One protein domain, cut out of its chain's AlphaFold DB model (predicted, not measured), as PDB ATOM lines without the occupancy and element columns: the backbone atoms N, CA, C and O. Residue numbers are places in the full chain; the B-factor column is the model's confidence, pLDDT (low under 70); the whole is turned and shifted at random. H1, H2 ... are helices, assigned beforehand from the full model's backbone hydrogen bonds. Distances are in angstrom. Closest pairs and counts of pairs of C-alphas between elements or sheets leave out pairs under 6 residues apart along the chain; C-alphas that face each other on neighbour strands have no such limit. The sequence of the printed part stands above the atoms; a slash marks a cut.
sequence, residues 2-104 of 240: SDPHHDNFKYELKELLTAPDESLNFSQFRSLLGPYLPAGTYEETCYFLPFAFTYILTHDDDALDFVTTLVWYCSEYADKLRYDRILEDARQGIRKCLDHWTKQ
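AT A GLANCE: This is residues 2 to 104 of the 240 residues of an uncharacterized protein of Acidobacteria bacterium (UniProt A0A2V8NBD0). H3, H4 and H6 make an up-and-down bundle, each running against the one before. Short H2 packs on H3 and H4, H1 lies beyond H2, and H5 sits at the H4-to-H6 turn. The 103 printed residues hold six named helices, H1 to H6 in order, and no named strand: all helix, compact, radius of gyration of the C-alphas 13.4 A, spans 42 by 32 by 21 A.

IN THESE COORDINATES: H1, residues 10 to 18, begins at C-alpha 10 (-43.264, 20.024, 17.781). H2 is 26 to 33, H3 42 to 56, H4 60 to 76, 24.3 A long, and H5 78 to 83. H6, 87 to 101, 21.6 A long, ends at C-alpha 101 (-18.142, 28.007, -6.834).

HOW THE PARTS SIT: H3 and H4 form a hairpin; their closest C-alphas, Ile 56 and Ala 63, are 5.5 A apart. H6 touches H3, closest C-alphas Phe 53 and Gly 93, 6.1 A, the same way at a shallow tilt of 20 degrees. H1 and H6 are apart. Every O i to N i+4 pair is within hydrogen-bond range in H1, H2, H5 and H6, 6 of 11 in H3, 9 of 13 in H4.

THE WHOLE: The printed part has no cut, no long link, and no printed residue under 70.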
ATOM      1  N   SER A   2     -47.081  18.119   6.845       77.88
ATOM      2  CA  SER A   2     -47.776  16.953   7.378       77.88
ATOM      3  C   SER A   2     -46.911  16.110   8.315       77.88
ATOM      4  O   SER A   2     -47.487  15.331   9.069       77.88
ATOM      5  N   ASP A   3     -45.581  16.294   8.303       78.56
ATOM      6  CA  ASP A   3     -44.601  15.497   9.058       78.56
ATOM      7  C   ASP A   3     -44.912  13.986   8.989       78.56
ATOM      8  O   ASP A   3     -45.304  13.365   9.985       78.56
ATOM      9  N   PRO A   4     -44.808  13.382   7.789       77.25
ATOM     10  CA  PRO A   4     -45.235  12.003   7.562       77.25
ATOM     11  C   PRO A   4     -44.381  10.973   8.319       77.25
ATOM     12  O   PRO A   4     -44.769   9.806   8.410       77.25
ATOM     13  N   HIS A   5     -43.228  11.387   8.844       78.25
ATOM     14  CA  HIS A   5     -42.264  10.529   9.520       78.25
ATOM     15  C   HIS A   5     -42.269  10.681  11.047       78.25
ATOM     16  O   HIS A   5     -41.741   9.800  11.729       78.25
ATOM     17  N   HIS A   6     -42.938  11.709  11.586       77.44
ATOM     18  CA  HIS A   6     -43.078  11.966  13.025       77.44
ATOM     19  C   HIS A   6     -41.741  12.105  13.763       77.44
ATOM     20  O   HIS A   6     -41.621  11.729  14.933       77.44
ATOM     21  N   ASP A   7     -40.728  12.609  13.074       76.25
ATOM     22  CA  ASP A   7     -39.345  12.682  13.534       76.25
ATOM     23  C   ASP A   7     -38.910  14.110  13.894       76.25
ATOM     24  O   ASP A   7     -37.873  14.298  14.528       76.25
ATOM     25  N   ASN A   8     -39.736  15.105  13.570       73.94
ATOM     26  CA  ASN A   8     -39.499  16.497  13.919       73.94
ATOM     27  C   ASN A   8     -40.139  16.835  15.272       73.94
ATOM     28  O   ASN A   8     -41.297  16.500  15.559       73.94
ATOM     29  N   PHE A   9     -39.413  17.553  16.134       77.31
ATOM     30  CA  PHE A   9     -40.006  17.992  17.390       77.31
ATOM     31  C   PHE A   9     -41.084  19.054  17.127       77.31
ATOM     32  O   PHE A   9     -40.947  19.932  16.278       77.31
ATOM     33  N   LYS A  10     -42.162  19.049  17.927       76.69
ATOM     34  CA  LYS A  10     -43.264  20.024  17.781       76.69
ATOM     35  C   LYS A  10     -42.805  21.489  17.800       76.69
ATOM     36  O   LYS A  10     -43.505  22.338  17.253       76.69
ATOM     37  N   TYR A  11     -41.690  21.796  18.467       77.12
ATOM     38  CA  TYR A  11     -41.135  23.150  18.493       77.12
ATOM     39  C   TYR A  11     -40.414  23.503  17.182       77.12
ATOM     40  O   TYR A  11     -40.654  24.593  16.676       77.12
ATOM     41  N   GLU A  12     -39.645  22.581  16.592       78.38
ATOM     42  CA  GLU A  12     -38.961  22.755  15.297       78.38
ATOM     43  C   GLU A  12     -39.960  22.952  14.164       78.38
ATOM     44  O   GLU A  12     -39.842  23.892  13.383       78.38
ATOM     45  N   LEU A  13     -41.011  22.126  14.121       80.00
ATOM     46  CA  LEU A  13     -42.056  22.268  13.111       80.00
ATOM     47  C   LEU A  13     -42.796  23.605  13.249       80.00
ATOM     48  O   LEU A  13     -43.138  24.240  12.253       80.00
ATOM     49  N   LYS A  14     -43.041  24.056  14.487       82.88
ATOM     50  CA  LYS A  14     -43.656  25.363  14.730       82.88
ATOM     51  C   LYS A  14     -42.744  26.490  14.260       82.88
ATOM     52  O   LYS A  14     -43.235  27.405  13.616       82.88
ATOM     53  N   GLU A  15     -41.456  26.426  14.580       84.56
ATOM     54  CA  GLU A  15     -40.470  27.420  14.160       84.56
ATOM     55  C   GLU A  15     -40.402  27.512  12.633       84.56
ATOM     56  O   GLU A  15     -40.583  28.599  12.086       84.56
ATOM     57  N   LEU A  16     -40.282  26.365  11.960       85.19
ATOM     58  CA  LEU A  16     -40.290  26.231  10.503       85.19
ATOM     59  C   LEU A  16     -41.544  26.835   9.857       85.19
ATOM     60  O   LEU A  16     -41.441  27.557   8.876       85.19
ATOM     61  N   LEU A  17     -42.726  26.592  10.431       84.69
ATOM     62  CA  LEU A  17     -43.996  27.132   9.928       84.69
ATOM     63  C   LEU A  17     -44.205  28.625  10.226       84.69
ATOM     64  O   LEU A  17     -45.108  29.237   9.659       84.69
ATOM     65  N   THR A  18     -43.442  29.199  11.159       89.12
ATOM     66  CA  THR A  18     -43.542  30.622  11.523       89.12
ATOM     67  C   THR A  18     -42.485  31.501  10.866       89.12
ATOM     68  O   THR A  18     -42.657  32.719  10.845       89.12
ATOM     69  N   ALA A  19     -41.405  30.909  10.357       89.25
ATOM     70  CA  ALA A  19     -40.357  31.626   9.652       89.25
ATOM     71  C   ALA A  19     -40.841  32.024   8.243       89.25
ATOM     72  O   ALA A  19     -41.363  31.172   7.527       89.25
ATOM     73  N   PRO A  20     -40.684  33.295   7.827       91.25
ATOM     74  CA  PRO A  20     -40.800  33.672   6.419       91.25
ATOM     75  C   PRO A  20     -39.878  32.828   5.532       91.25
ATOM     76  O   PRO A  20     -38.741  32.558   5.931       91.25
ATOM     77  N   ASP A  21     -40.330  32.474   4.330       90.25
ATOM     78  CA  ASP A  21     -39.605  31.582   3.414       90.25
ATOM     79  C   ASP A  21     -38.183  32.087   3.106       90.25
ATOM     80  O   ASP A  21     -37.228  31.314   3.062       90.25
ATOM     81  N   GLU A  22     -38.007  33.406   2.969       89.69
ATOM     82  CA  GLU A  22     -36.710  34.040   2.695       89.69
ATOM     83  C   GLU A  22     -35.774  34.090   3.910       89.69
ATOM     84  O   GLU A  22     -34.610  34.466   3.782       89.69
ATOM     85  N   SER A  23     -36.282  33.750   5.094       92.50
ATOM     86  CA  SER A  23     -35.531  33.742   6.354       92.50
ATOM     87  C   SER A  23     -35.182  32.340   6.845       92.50
ATOM     88  O   SER A  23     -34.629  32.199   7.938       92.50
ATOM     89  N   LEU A  24     -35.505  31.311   6.056       93.81
ATOM     90  CA  LEU A  24     -35.157  29.937   6.382       93.81
ATOM     91  C   LEU A  24     -33.635  29.767   6.436       93.81
ATOM     92  O   LEU A  24     -32.911  30.214   5.548       93.81
ATOM     93  N   ASN A  25     -33.159  29.116   7.492       93.19
ATOM     94  CA  ASN A  25     -31.744  28.816   7.695       93.19
ATOM     95  C   ASN A  25     -31.375  27.399   7.225       93.19
ATOM     96  O   ASN A  25     -32.239  26.585   6.887       93.19
ATOM     97  N   PHE A  26     -30.079  27.080   7.257       92.62
ATOM     98  CA  PHE A  26     -29.549  25.767   6.887       92.62
ATOM     99  C   PHE A  26     -30.270  24.600   7.575       92.62
ATOM    100  O   PHE A  26     -30.687  23.655   6.904       92.62
ATOM    101  N   SER A  27     -30.466  24.661   8.896       91.62
ATOM    102  CA  SER A  27     -31.120  23.577   9.642       91.62
ATOM    103  C   SER A  27     -32.556  23.357   9.172       91.62
ATOM    104  O   SER A  27     -32.992  22.220   9.032       91.62
ATOM    105  N   GLN A  28     -33.284  24.438   8.897       93.25
ATOM    106  CA  GLN A  28     -34.663  24.385   8.417       93.25
ATOM    107  C   GLN A  28     -34.751  23.814   7.001       93.25
ATOM    108  O   GLN A  28     -35.577  22.938   6.742       93.25
ATOM    109  N   PHE A  29     -33.866  24.236   6.093       94.69
ATOM    110  CA  PHE A  29     -33.795  23.634   4.763       94.69
ATOM    111  C   PHE A  29     -33.396  22.162   4.805       94.69
ATOM    112  O   PHE A  29     -33.937  21.359   4.047       94.69
ATOM    113  N   ARG A  30     -32.488  21.785   5.707       91.69
ATOM    114  CA  ARG A  30     -32.117  20.387   5.920       91.69
ATOM    115  C   ARG A  30     -33.301  19.559   6.418       91.69
ATOM    116  O   ARG A  30     -33.482  18.452   5.927       91.69
ATOM    117  N   SER A  31     -34.133  20.078   7.321       90.94
ATOM    118  CA  SER A  31     -35.375  19.399   7.726       90.94
ATOM    119  C   SER A  31     -36.373  19.266   6.571       90.94
ATOM    120  O   SER A  31     -37.096  18.281   6.498       90.94
ATOM    121  N   LEU A  32     -36.425  20.236   5.654       92.88
ATOM    122  CA  LEU A  32     -37.343  20.215   4.509       92.88
ATOM    123  C   LEU A  32     -36.897  19.274   3.383       92.88
ATOM    124  O   LEU A  32     -37.733  18.609   2.778       92.88
ATOM    125  N   LEU A  33     -35.602  19.259   3.066       93.88
ATOM    126  CA  LEU A  33     -35.063  18.659   1.839       93.88
ATOM    127  C   LEU A  33     -34.080  17.510   2.105       93.88
ATOM    128  O   LEU A  33     -33.581  16.902   1.161       93.88
ATOM    129  N   GLY A  34     -33.761  17.237   3.370       89.50
ATOM    130  CA  GLY A  34     -32.712  16.312   3.782       89.50
ATOM    131  C   GLY A  34     -32.976  14.842   3.434       89.50
ATOM    132  O   GLY A  34     -34.127  14.411   3.395       89.50
ATOM    133  N   PRO A  35     -31.904  14.038   3.273       84.12
ATOM    134  CA  PRO A  35     -31.975  12.620   2.895       84.12
ATOM    135  C   PRO A  35     -32.637  11.689   3.909       84.12
ATOM    136  O   PRO A  35     -32.930  10.534   3.599       84.12
ATOM    137  N   TYR A  36     -32.856  12.164   5.130       77.38
ATOM    138  CA  TYR A  36     -33.427  11.377   6.208       77.38
ATOM    139  C   TYR A  36     -34.680  12.079   6.694       77.38
ATOM    140  O   TYR A  36     -34.577  13.023   7.469       77.38
ATOM    141  N   LEU A  37     -35.827  11.569   6.234       77.12
ATOM    142  CA  LEU A  37     -37.151  11.893   6.762       77.12
ATOM    143  C   LEU A  37     -37.488  13.395   6.635       77.12
ATOM    144  O   LEU A  37     -37.522  14.123   7.625       77.12
ATOM    145  N   PRO A  38     -37.744  13.889   5.409       84.31
ATOM    146  CA  PRO A  38     -38.142  15.278   5.230       84.31
ATOM    147  C   PRO A  38     -39.423  15.576   6.021       84.31
ATOM    148  O   PRO A  38     -40.366  14.782   6.050       84.31
ATOM    149  N   ALA A  39     -39.482  16.764   6.616       85.88
ATOM    150  CA  ALA A  39     -40.559  17.219   7.498       85.88
ATOM    151  C   ALA A  39     -41.927  17.415   6.789       85.88
ATOM    152  O   ALA A  39     -42.909  17.857   7.397       85.88
ATOM    153  N   GLY A  40     -42.020  17.084   5.499       88.31
ATOM    154  CA  GLY A  40     -43.240  17.114   4.699       88.31
ATOM    155  C   GLY A  40     -43.177  16.145   3.521       88.31
ATOM    156  O   GLY A  40     -42.138  15.555   3.227       88.31
ATOM    157  N   THR A  41     -44.300  15.977   2.821       92.12
ATOM    158  CA  THR A  41     -44.300  15.209   1.566       92.12
ATOM    159  C   THR A  41     -43.551  15.965   0.465       92.12
ATOM    160  O   THR A  41     -43.248  17.154   0.593       92.12
ATOM    161  N   TYR A  42     -43.282  15.301  -0.661       94.25
ATOM    162  CA  TYR A  42     -42.733  15.964  -1.849       94.25
ATOM    163  C   TYR A  42     -43.558  17.199  -2.244       94.25
ATOM    164  O   TYR A  42     -43.003  18.265  -2.472       94.25
ATOM    165  N   GLU A  43     -44.884  17.068  -2.262       94.31
ATOM    166  CA  GLU A  43     -45.809  18.123  -2.685       94.31
ATOM    167  C   GLU A  43     -45.777  19.334  -1.735       94.31
ATOM    168  O   GLU A  43     -46.069  20.452  -2.148       94.31
ATOM    169  N   GLU A  44     -45.409  19.122  -0.469       92.31
ATOM    170  CA  GLU A  44     -45.236  20.192   0.519       92.31
ATOM    171  C   GLU A  44     -43.842  20.827   0.465       92.31
ATOM    172  O   GLU A  44     -43.698  22.015   0.743       92.31
ATOM    173  N   THR A  45     -42.813  20.045   0.133       94.75
ATOM    174  CA  THR A  45     -41.405  20.454   0.261       94.75
ATOM    175  C   THR A  45     -40.804  20.984  -1.040       94.75
ATOM    176  O   THR A  45     -39.911  21.827  -0.990       94.75
ATOM    177  N   CYS A  46     -41.320  20.578  -2.206       95.69
ATOM    178  CA  CYS A  46     -40.767  20.973  -3.507       95.69
ATOM    179  C   CYS A  46     -40.845  22.487  -3.753       95.69
ATOM    180  O   CYS A  46     -39.992  23.050  -4.438       95.69
ATOM    181  N   TYR A  47     -41.815  23.158  -3.120       94.31
ATOM    182  CA  TYR A  47     -41.956  24.613  -3.108       94.31
ATOM    183  C   TYR A  47     -40.689  25.335  -2.621       94.31
ATOM    184  O   TYR A  47     -40.347  26.396  -3.137       94.31
ATOM    185  N   PHE A  48     -39.958  24.744  -1.669       96.00
ATOM    186  CA  PHE A  48     -38.789  25.363  -1.042       96.00
ATOM    187  C   PHE A  48     -37.497  25.200  -1.852       96.00
ATOM    188  O   PHE A  48     -36.497  25.852  -1.550       96.00
ATOM    189  N   LEU A  49     -37.497  24.367  -2.898       96.19
ATOM    190  CA  LEU A  49     -36.291  24.050  -3.666       96.19
ATOM    191  C   LEU A  49     -35.615  25.290  -4.304       96.19
ATOM    192  O   LEU A  49     -34.395  25.419  -4.187       96.19
ATOM    193  N   PRO A  50     -36.335  26.259  -4.912       96.50
ATOM    194  CA  PRO A  50     -35.710  27.481  -5.432       96.50
ATOM    195  C   PRO A  50     -35.085  28.368  -4.340       96.50
ATOM    196  O   PRO A  50     -34.035  28.980  -4.557       96.50
ATOM    197  N   PHE A  51     -35.709  28.425  -3.160       96.75
ATOM    198  CA  PHE A  51     -35.190  29.175  -2.012       96.75
ATOM    199  C   PHE A  51     -33.919  28.526  -1.470       96.75
ATOM    200  O   PHE A  51     -32.952  29.223  -1.183       96.75
ATOM    201  N   ALA A  52     -33.876  27.197  -1.448       97.12
ATOM    202  CA  ALA A  52     -32.712  26.431  -1.033       97.12
ATOM    203  C   ALA A  52     -31.491  26.668  -1.945       97.12
ATOM    204  O   ALA A  52     -30.383  26.894  -1.456       97.12
ATOM    205  N   PHE A  53     -31.692  26.726  -3.270       97.69
ATOM    206  CA  PHE A  53     -30.628  27.132  -4.201       97.69
ATOM    207  C   PHE A  53     -30.186  28.587  -4.001       97.69
ATOM    208  O   PHE A  53     -29.015  28.908  -4.179       97.69
ATOM    209  N   THR A  54     -31.096  29.485  -3.629       96.69
ATOM    210  CA  THR A  54     -30.736  30.881  -3.333       96.69
ATOM    211  C   THR A  54     -29.932  30.981  -2.034       96.69
ATOM    212  O   THR A  54     -28.939  31.708  -1.972       96.69
ATOM    213  N   TYR A  55     -30.321  30.210  -1.019       97.00
ATOM    214  CA  TYR A  55     -29.640  30.135   0.268       97.00
ATOM    215  C   TYR A  55     -28.193  29.668   0.107       97.00
ATOM    216  O   TYR A  55     -27.277  30.383   0.511       97.00
ATOM    217  N   ILE A  56     -27.969  28.524  -0.552       96.38
ATOM    218  CA  ILE A  56     -26.625  27.934  -0.670       96.38
ATOM    219  C   ILE A  56     -25.647  28.821  -1.460       96.38
ATOM    220  O   ILE A  56     -24.449  28.792  -1.213       96.38
ATOM    221  N   LEU A  57     -26.154  29.652  -2.378       95.81
ATOM    222  CA  LEU A  57     -25.359  30.617  -3.148       95.81
ATOM    223  C   LEU A  57     -24.982  31.883  -2.362       95.81
ATOM    224  O   LEU A  57     -24.233  32.716  -2.870       95.81
ATOM    225  N   THR A  58     -25.562  32.085  -1.178       95.25
ATOM    226  CA  THR A  58     -25.339  33.276  -0.339       95.25
ATOM    227  C   THR A  58     -24.719  32.949   1.020       95.25
ATOM    228  O   THR A  58     -24.349  33.871   1.745       95.25
ATOM    229  N   HIS A  59     -24.564  31.662   1.344       95.38
ATOM    230  CA  HIS A  59     -24.056  31.154   2.619       95.38
ATOM    231  C   HIS A  59     -22.950  30.118   2.368       95.38
ATOM    232  O   HIS A  59     -23.149  28.921   2.564       95.38
ATOM    233  N   ASP A  60     -21.781  30.585   1.913       91.19
ATOM    234  CA  ASP A  60     -20.642  29.727   1.537       91.19
ATOM    235  C   ASP A  60     -20.219  28.757   2.655       91.19
ATOM    236  O   ASP A  60     -19.836  27.623   2.369       91.19
ATOM    237  N   ASP A  61     -20.328  29.178   3.919       93.06
ATOM    238  CA  ASP A  61     -19.945  28.373   5.087       93.06
ATOM    239  C   ASP A  61     -20.810  27.107   5.252       93.06
ATOM    240  O   ASP A  61     -20.326  26.102   5.768       93.06
ATOM    241  N   ASP A  62     -22.056  27.124   4.766       95.62
ATOM    242  CA  ASP A  62     -22.978  25.982   4.839       95.62
ATOM    243  C   ASP A  62     -22.922  25.103   3.577       95.62
ATOM    244  O   ASP A  62     -23.529  24.031   3.523       95.62
ATOM    245  N   ALA A  63     -22.229  25.548   2.522       95.44
ATOM    246  CA  ALA A  63     -22.342  24.955   1.193       95.44
ATOM    247  C   ALA A  63     -21.888  23.489   1.144       95.44
ATOM    248  O   ALA A  63     -22.536  22.674   0.483       95.44
ATOM    249  N   LEU A  64     -20.814  23.143   1.865       94.31
ATOM    250  CA  LEU A  64     -20.292  21.774   1.917       94.31
ATOM    251  C   LEU A  64     -21.313  20.800   2.514       94.31
ATOM    252  O   LEU A  64     -21.591  19.760   1.925       94.31
ATOM    253  N   ASP A  65     -21.906  21.160   3.650       92.19
ATOM    254  CA  ASP A  65     -22.877  20.307   4.341       92.19
ATOM    255  C   ASP A  65     -24.240  20.291   3.632       92.19
ATOM    256  O   ASP A  65     -25.014  19.333   3.755       92.19
ATOM    257  N   PHE A  66     -24.561  21.350   2.883       95.44
ATOM    258  CA  PHE A  66     -25.869  21.501   2.261       95.44
ATOM    259  C   PHE A  66     -25.960  20.931   0.842       95.44
ATOM    260  O   PHE A  66     -27.036  20.483   0.435       95.44
ATOM    261  N   VAL A  67     -24.861  20.875   0.084       96.00
ATOM    262  CA  VAL A  67     -24.909  20.432  -1.319       96.00
ATOM    263  C   VAL A  67     -25.431  19.002  -1.472       96.00
ATOM    264  O   VAL A  67     -26.280  18.755  -2.331       96.00
ATOM    265  N   THR A  68     -25.040  18.089  -0.579       94.56
ATOM    266  CA  THR A  68     -25.540  16.705  -0.567       94.56
ATOM    267  C   THR A  68     -27.053  16.649  -0.431       94.56
ATOM    268  O   THR A  68     -27.703  15.853  -1.104       94.56
ATOM    269  N   THR A  69     -27.634  17.523   0.396       95.00
ATOM    270  CA  THR A  69     -29.087  17.603   0.590       95.00
ATOM    271  C   THR A  69     -29.795  17.957  -0.719       95.00
ATOM    272  O   THR A  69     -30.742  17.279  -1.114       95.00
ATOM    273  N   LEU A  70     -29.303  18.970  -1.437       96.25
ATOM    274  CA  LEU A  70     -29.905  19.412  -2.698       96.25
ATOM    275  C   LEU A  70     -29.771  18.363  -3.801       96.25
ATOM    276  O   LEU A  70     -30.745  18.066  -4.497       96.25
ATOM    277  N   VAL A  71     -28.574  17.790  -3.959       96.75
ATOM    278  CA  VAL A  71     -28.315  16.787  -4.997       96.75
ATOM    279  C   VAL A  71     -29.102  15.508  -4.719       96.75
ATOM    280  O   VAL A  71     -29.690  14.947  -5.649       96.75
ATOM    281  N   TRP A  72     -29.176  15.077  -3.455       95.88
ATOM    282  CA  TRP A  72     -30.011  13.951  -3.049       95.88
ATOM    283  C   TRP A  72     -31.483  14.215  -3.362       95.88
ATOM    284  O   TRP A  72     -32.077  13.422  -4.084       95.88
ATOM    285  N   TYR A  73     -32.053  15.341  -2.915       96.56
ATOM    286  CA  TYR A  73     -33.479  15.641  -3.104       96.56
ATOM    287  C   TYR A  73     -33.865  15.640  -4.588       96.56
ATOM    288  O   TYR A  73     -34.857  15.031  -4.992       96.56
ATOM    289  N   CYS A  74     -33.038  16.275  -5.425       96.94
ATOM    290  CA  CYS A  74     -33.250  16.316  -6.872       96.94
ATOM    291  C   CYS A  74     -33.132  14.936  -7.531       96.94
ATOM    292  O   CYS A  74     -33.725  14.706  -8.584       96.94
ATOM    293  N   SER A  75     -32.353  14.029  -6.942       96.06
ATOM    294  CA  SER A  75     -32.146  12.682  -7.470       96.06
ATOM    295  C   SER A  75     -33.219  11.701  -6.995       96.06
ATOM    296  O   SER A  75     -33.727  10.940  -7.817       96.06
ATOM    297  N   GLU A  76     -33.602  11.764  -5.717       95.56
ATOM    298  CA  GLU A  76     -34.664  10.965  -5.093       95.56
ATOM    299  C   GLU A  76     -36.024  11.259  -5.735       95.56
ATOM    300  O   GLU A  76     -36.759  10.351  -6.118       95.56
ATOM    301  N   TYR A  77     -36.347  12.541  -5.927       96.25
ATOM    302  CA  TYR A  77     -37.627  12.960  -6.497       96.25
ATOM    303  C   TYR A  77     -37.573  13.231  -8.003       96.25
ATOM    304  O   TYR A  77     -38.497  13.843  -8.537       96.25
ATOM    305  N   ALA A  78     -36.544  12.757  -8.717       97.00
ATOM    306  CA  ALA A  78     -36.340  13.056 -10.137       97.00
ATOM    307  C   ALA A  78     -37.575  12.755 -11.010       97.00
ATOM    308  O   ALA A  78     -37.937  13.553 -11.875       97.00
ATOM    309  N   ASP A  79     -38.264  11.638 -10.762       97.12
ATOM    310  CA  ASP A  79     -39.471  11.261 -11.508       97.12
ATOM    311  C   ASP A  79     -40.657  12.191 -11.226       97.12
ATOM    312  O   ASP A  79     -41.377  12.566 -12.155       97.12
ATOM    313  N   LYS A  80     -40.839  12.607  -9.967       97.56
ATOM    314  CA  LYS A  80     -41.889  13.560  -9.582       97.56
ATOM    315  C   LYS A  80     -41.597  14.956 -10.129       97.56
ATOM    316  O   LYS A  80     -42.459  15.549 -10.769       97.56
ATOM    317  N   LEU A  81     -40.354  15.420 -10.004       97.50
ATOM    318  CA  LEU A  81     -39.889  16.675 -10.598       97.50
ATOM    319  C   LEU A  81     -40.078  16.673 -12.122       97.50
ATOM    320  O   LEU A  81     -40.430  17.695 -12.712       97.50
ATOM    321  N   ARG A  82     -39.873  15.524 -12.786       97.75
ATOM    322  CA  ARG A  82     -40.118  15.375 -14.228       97.75
ATOM    323  C   ARG A  82     -41.604  15.455 -14.558       97.75
ATOM    324  O   ARG A  82     -41.965  16.128 -15.523       97.75
ATOM    325  N   TYR A  83     -42.450  14.784 -13.778       97.94
ATOM    326  CA  TYR A  83     -43.904  14.841 -13.932       97.94
ATOM    327  C   TYR A  83     -44.428  16.280 -13.803       97.94
ATOM    328  O   TYR A  83     -45.192  16.733 -14.658       97.94
ATOM    329  N   ASP A  84     -43.912  17.024 -12.825       97.88
ATOM    330  CA  ASP A  84     -44.249  18.432 -12.579       97.88
ATOM    331  C   ASP A  84     -43.537  19.417 -13.522       97.88
ATOM    332  O   ASP A  84     -43.792  20.619 -13.473       97.88
ATOM    333  N   ARG A  85     -42.683  18.918 -14.427       97.62
ATOM    334  CA  ARG A  85     -41.921  19.693 -15.423       97.62
ATOM    335  C   ARG A  85     -40.925  20.697 -14.828       97.62
ATOM    336  O   ARG A  85     -40.619  21.692 -15.474       97.62
ATOM    337  N   ILE A  86     -40.388  20.404 -13.647       97.56
ATOM    338  CA  ILE A  86     -39.404  21.243 -12.938       97.56
ATOM    339  C   ILE A  86     -38.036  20.565 -12.751       97.56
ATOM    340  O   ILE A  86     -37.128  21.158 -12.175       97.56
ATOM    341  N   LEU A  87     -37.850  19.336 -13.252       97.00
ATOM    342  CA  LEU A  87     -36.566  18.625 -13.157       97.00
ATOM    343  C   LEU A  87     -35.405  19.414 -13.782       97.00
ATOM    344  O   LEU A  87     -34.338  19.506 -13.181       97.00
ATOM    345  N   GLU A  88     -35.602  20.005 -14.962       97.31
ATOM    346  CA  GLU A  88     -34.538  20.779 -15.614       97.31
ATOM    347  C   GLU A  88     -34.223  22.081 -14.868       97.31
ATOM    348  O   GLU A  88     -33.059  22.464 -14.788       97.31
ATOM    349  N   ASP A  89     -35.214  22.719 -14.239       97.81
ATOM    350  CA  ASP A  89     -34.978  23.893 -13.390       97.81
ATOM    351  C   ASP A  89     -34.165  23.521 -12.143       97.81
ATOM    352  O   ASP A  89     -33.234  24.239 -11.766       97.81
ATOM    353  N   ALA A  90     -34.455  22.365 -11.539       97.56
ATOM    354  CA  ALA A  90     -33.694  21.829 -10.414       97.56
ATOM    355  C   ALA A  90     -32.242  21.500 -10.808       97.56
ATOM    356  O   ALA A  90     -31.296  21.919 -10.135       97.56
ATOM    357  N   ARG A  91     -32.044  20.828 -11.951       97.88
ATOM    358  CA  ARG A  91     -30.713  20.545 -12.518       97.88
ATOM    359  C   ARG A  91     -29.951  21.829 -12.834       97.88
ATOM    360  O   ARG A  91     -28.766  21.942 -12.520       97.88
ATOM    361  N   GLN A  92     -30.632  22.831 -13.383       98.19
ATOM    362  CA  GLN A  92     -30.061  24.150 -13.631       98.19
ATOM    363  C   GLN A  92     -29.695  24.881 -12.328       98.19
ATOM    364  O   GLN A  92     -28.736  25.655 -12.320       98.19
ATOM    365  N   GLY A  93     -30.419  24.637 -11.233       98.25
ATOM    366  CA  GLY A  93     -30.078  25.099  -9.886       98.25
ATOM    367  C   GLY A  93     -28.746  24.527  -9.398       98.25
ATOM    368  O   GLY A  93     -27.842  25.294  -9.061       98.25
ATOM    369  N   ILE A  94     -28.571  23.201  -9.468       98.19
ATOM    370  CA  ILE A  94     -27.292  22.537  -9.141       98.19
ATOM    371  C   ILE A  94     -26.172  23.087 -10.026       98.19
ATOM    372  O   ILE A  94     -25.095  23.444  -9.546       98.19
ATOM    373  N   ARG A  95     -26.444  23.227 -11.327       98.19
ATOM    374  CA  ARG A  95     -25.479  23.764 -12.282       98.19
ATOM    375  C   ARG A  95     -25.028  25.182 -11.928       98.19
ATOM    376  O   ARG A  95     -23.835  25.460 -11.968       98.19
ATOM    377  N   LYS A  96     -25.958  26.063 -11.542       98.38
ATOM    378  CA  LYS A  96     -25.634  27.426 -11.088       98.38
ATOM    379  C   LYS A  96     -24.735  27.424  -9.854       98.38
ATOM    380  O   LYS A  96     -23.875  28.292  -9.764       98.38
ATOM    381  N   CYS A  97     -24.906  26.468  -8.940       97.94
ATOM    382  CA  CYS A  97     -24.030  26.319  -7.775       97.94
ATOM    383  C   CYS A  97     -22.604  25.947  -8.198       97.94
ATOM    384  O   CYS A  97     -21.656  26.631  -7.825       97.94
ATOM    385  N   LEU A  98     -22.458  24.944  -9.069       97.94
ATOM    386  CA  LEU A  98     -21.157  24.556  -9.623       97.94
ATOM    387  C   LEU A  98     -20.478  25.713 -10.372       97.94
ATOM    388  O   LEU A  98     -19.306  26.000 -10.134       97.94
ATOM    389  N   ASP A  99     -21.211  26.419 -11.239       98.12
ATOM    390  CA  ASP A  99     -20.688  27.584 -11.960       98.12
ATOM    391  C   ASP A  99     -20.309  28.727 -11.002       98.12
ATOM    392  O   ASP A  99     -19.339  29.441 -11.251       98.12
ATOM    393  N   HIS A 100     -21.054  28.916  -9.907       97.25
ATOM    394  CA  HIS A 100     -20.763  29.926  -8.892       97.25
ATOM    395  C   HIS A 100     -19.459  29.617  -8.150       97.25
ATOM    396  O   HIS A 100     -18.555  30.454  -8.139       97.25
ATOM    397  N   TRP A 101     -19.326  28.410  -7.598       96.69
ATOM    398  CA  TRP A 101     -18.142  28.007  -6.834       96.69
ATOM    399  C   TRP A 101     -16.876  27.935  -7.684       96.69
ATOM    400  O   TRP A 101     -15.787  28.181  -7.168       96.69
ATOM    401  N   THR A 102     -17.024  27.659  -8.985       97.06
ATOM    402  CA  THR A 102     -15.911  27.598  -9.945       97.06
ATOM    403  C   THR A 102     -15.694  28.885 -10.746       97.06
ATOM    404  O   THR A 102     -14.839  28.940 -11.634       97.06
ATOM    405  N   LYS A 103     -16.425  29.962 -10.428       96.12
ATOM    406  CA  LYS A 103     -16.299  31.262 -11.109       96.12
ATOM    407  C   LYS A 103     -14.931  31.910 -10.905       96.12
ATOM    408  O   LYS A 103     -14.485  32.699 -11.739       96.12
ATOM    409  N   GLN A 104     -14.291  31.621  -9.779       92.31
ATOM    410  CA  GLN A 104     -12.949  32.073  -9.436       92.31
ATOM    411  C   GLN A 104     -12.103  30.865  -9.062       92.31
ATOM    412  O   GLN A 104     -12.628  29.844  -8.631       92.31
TER     413      GLN A 104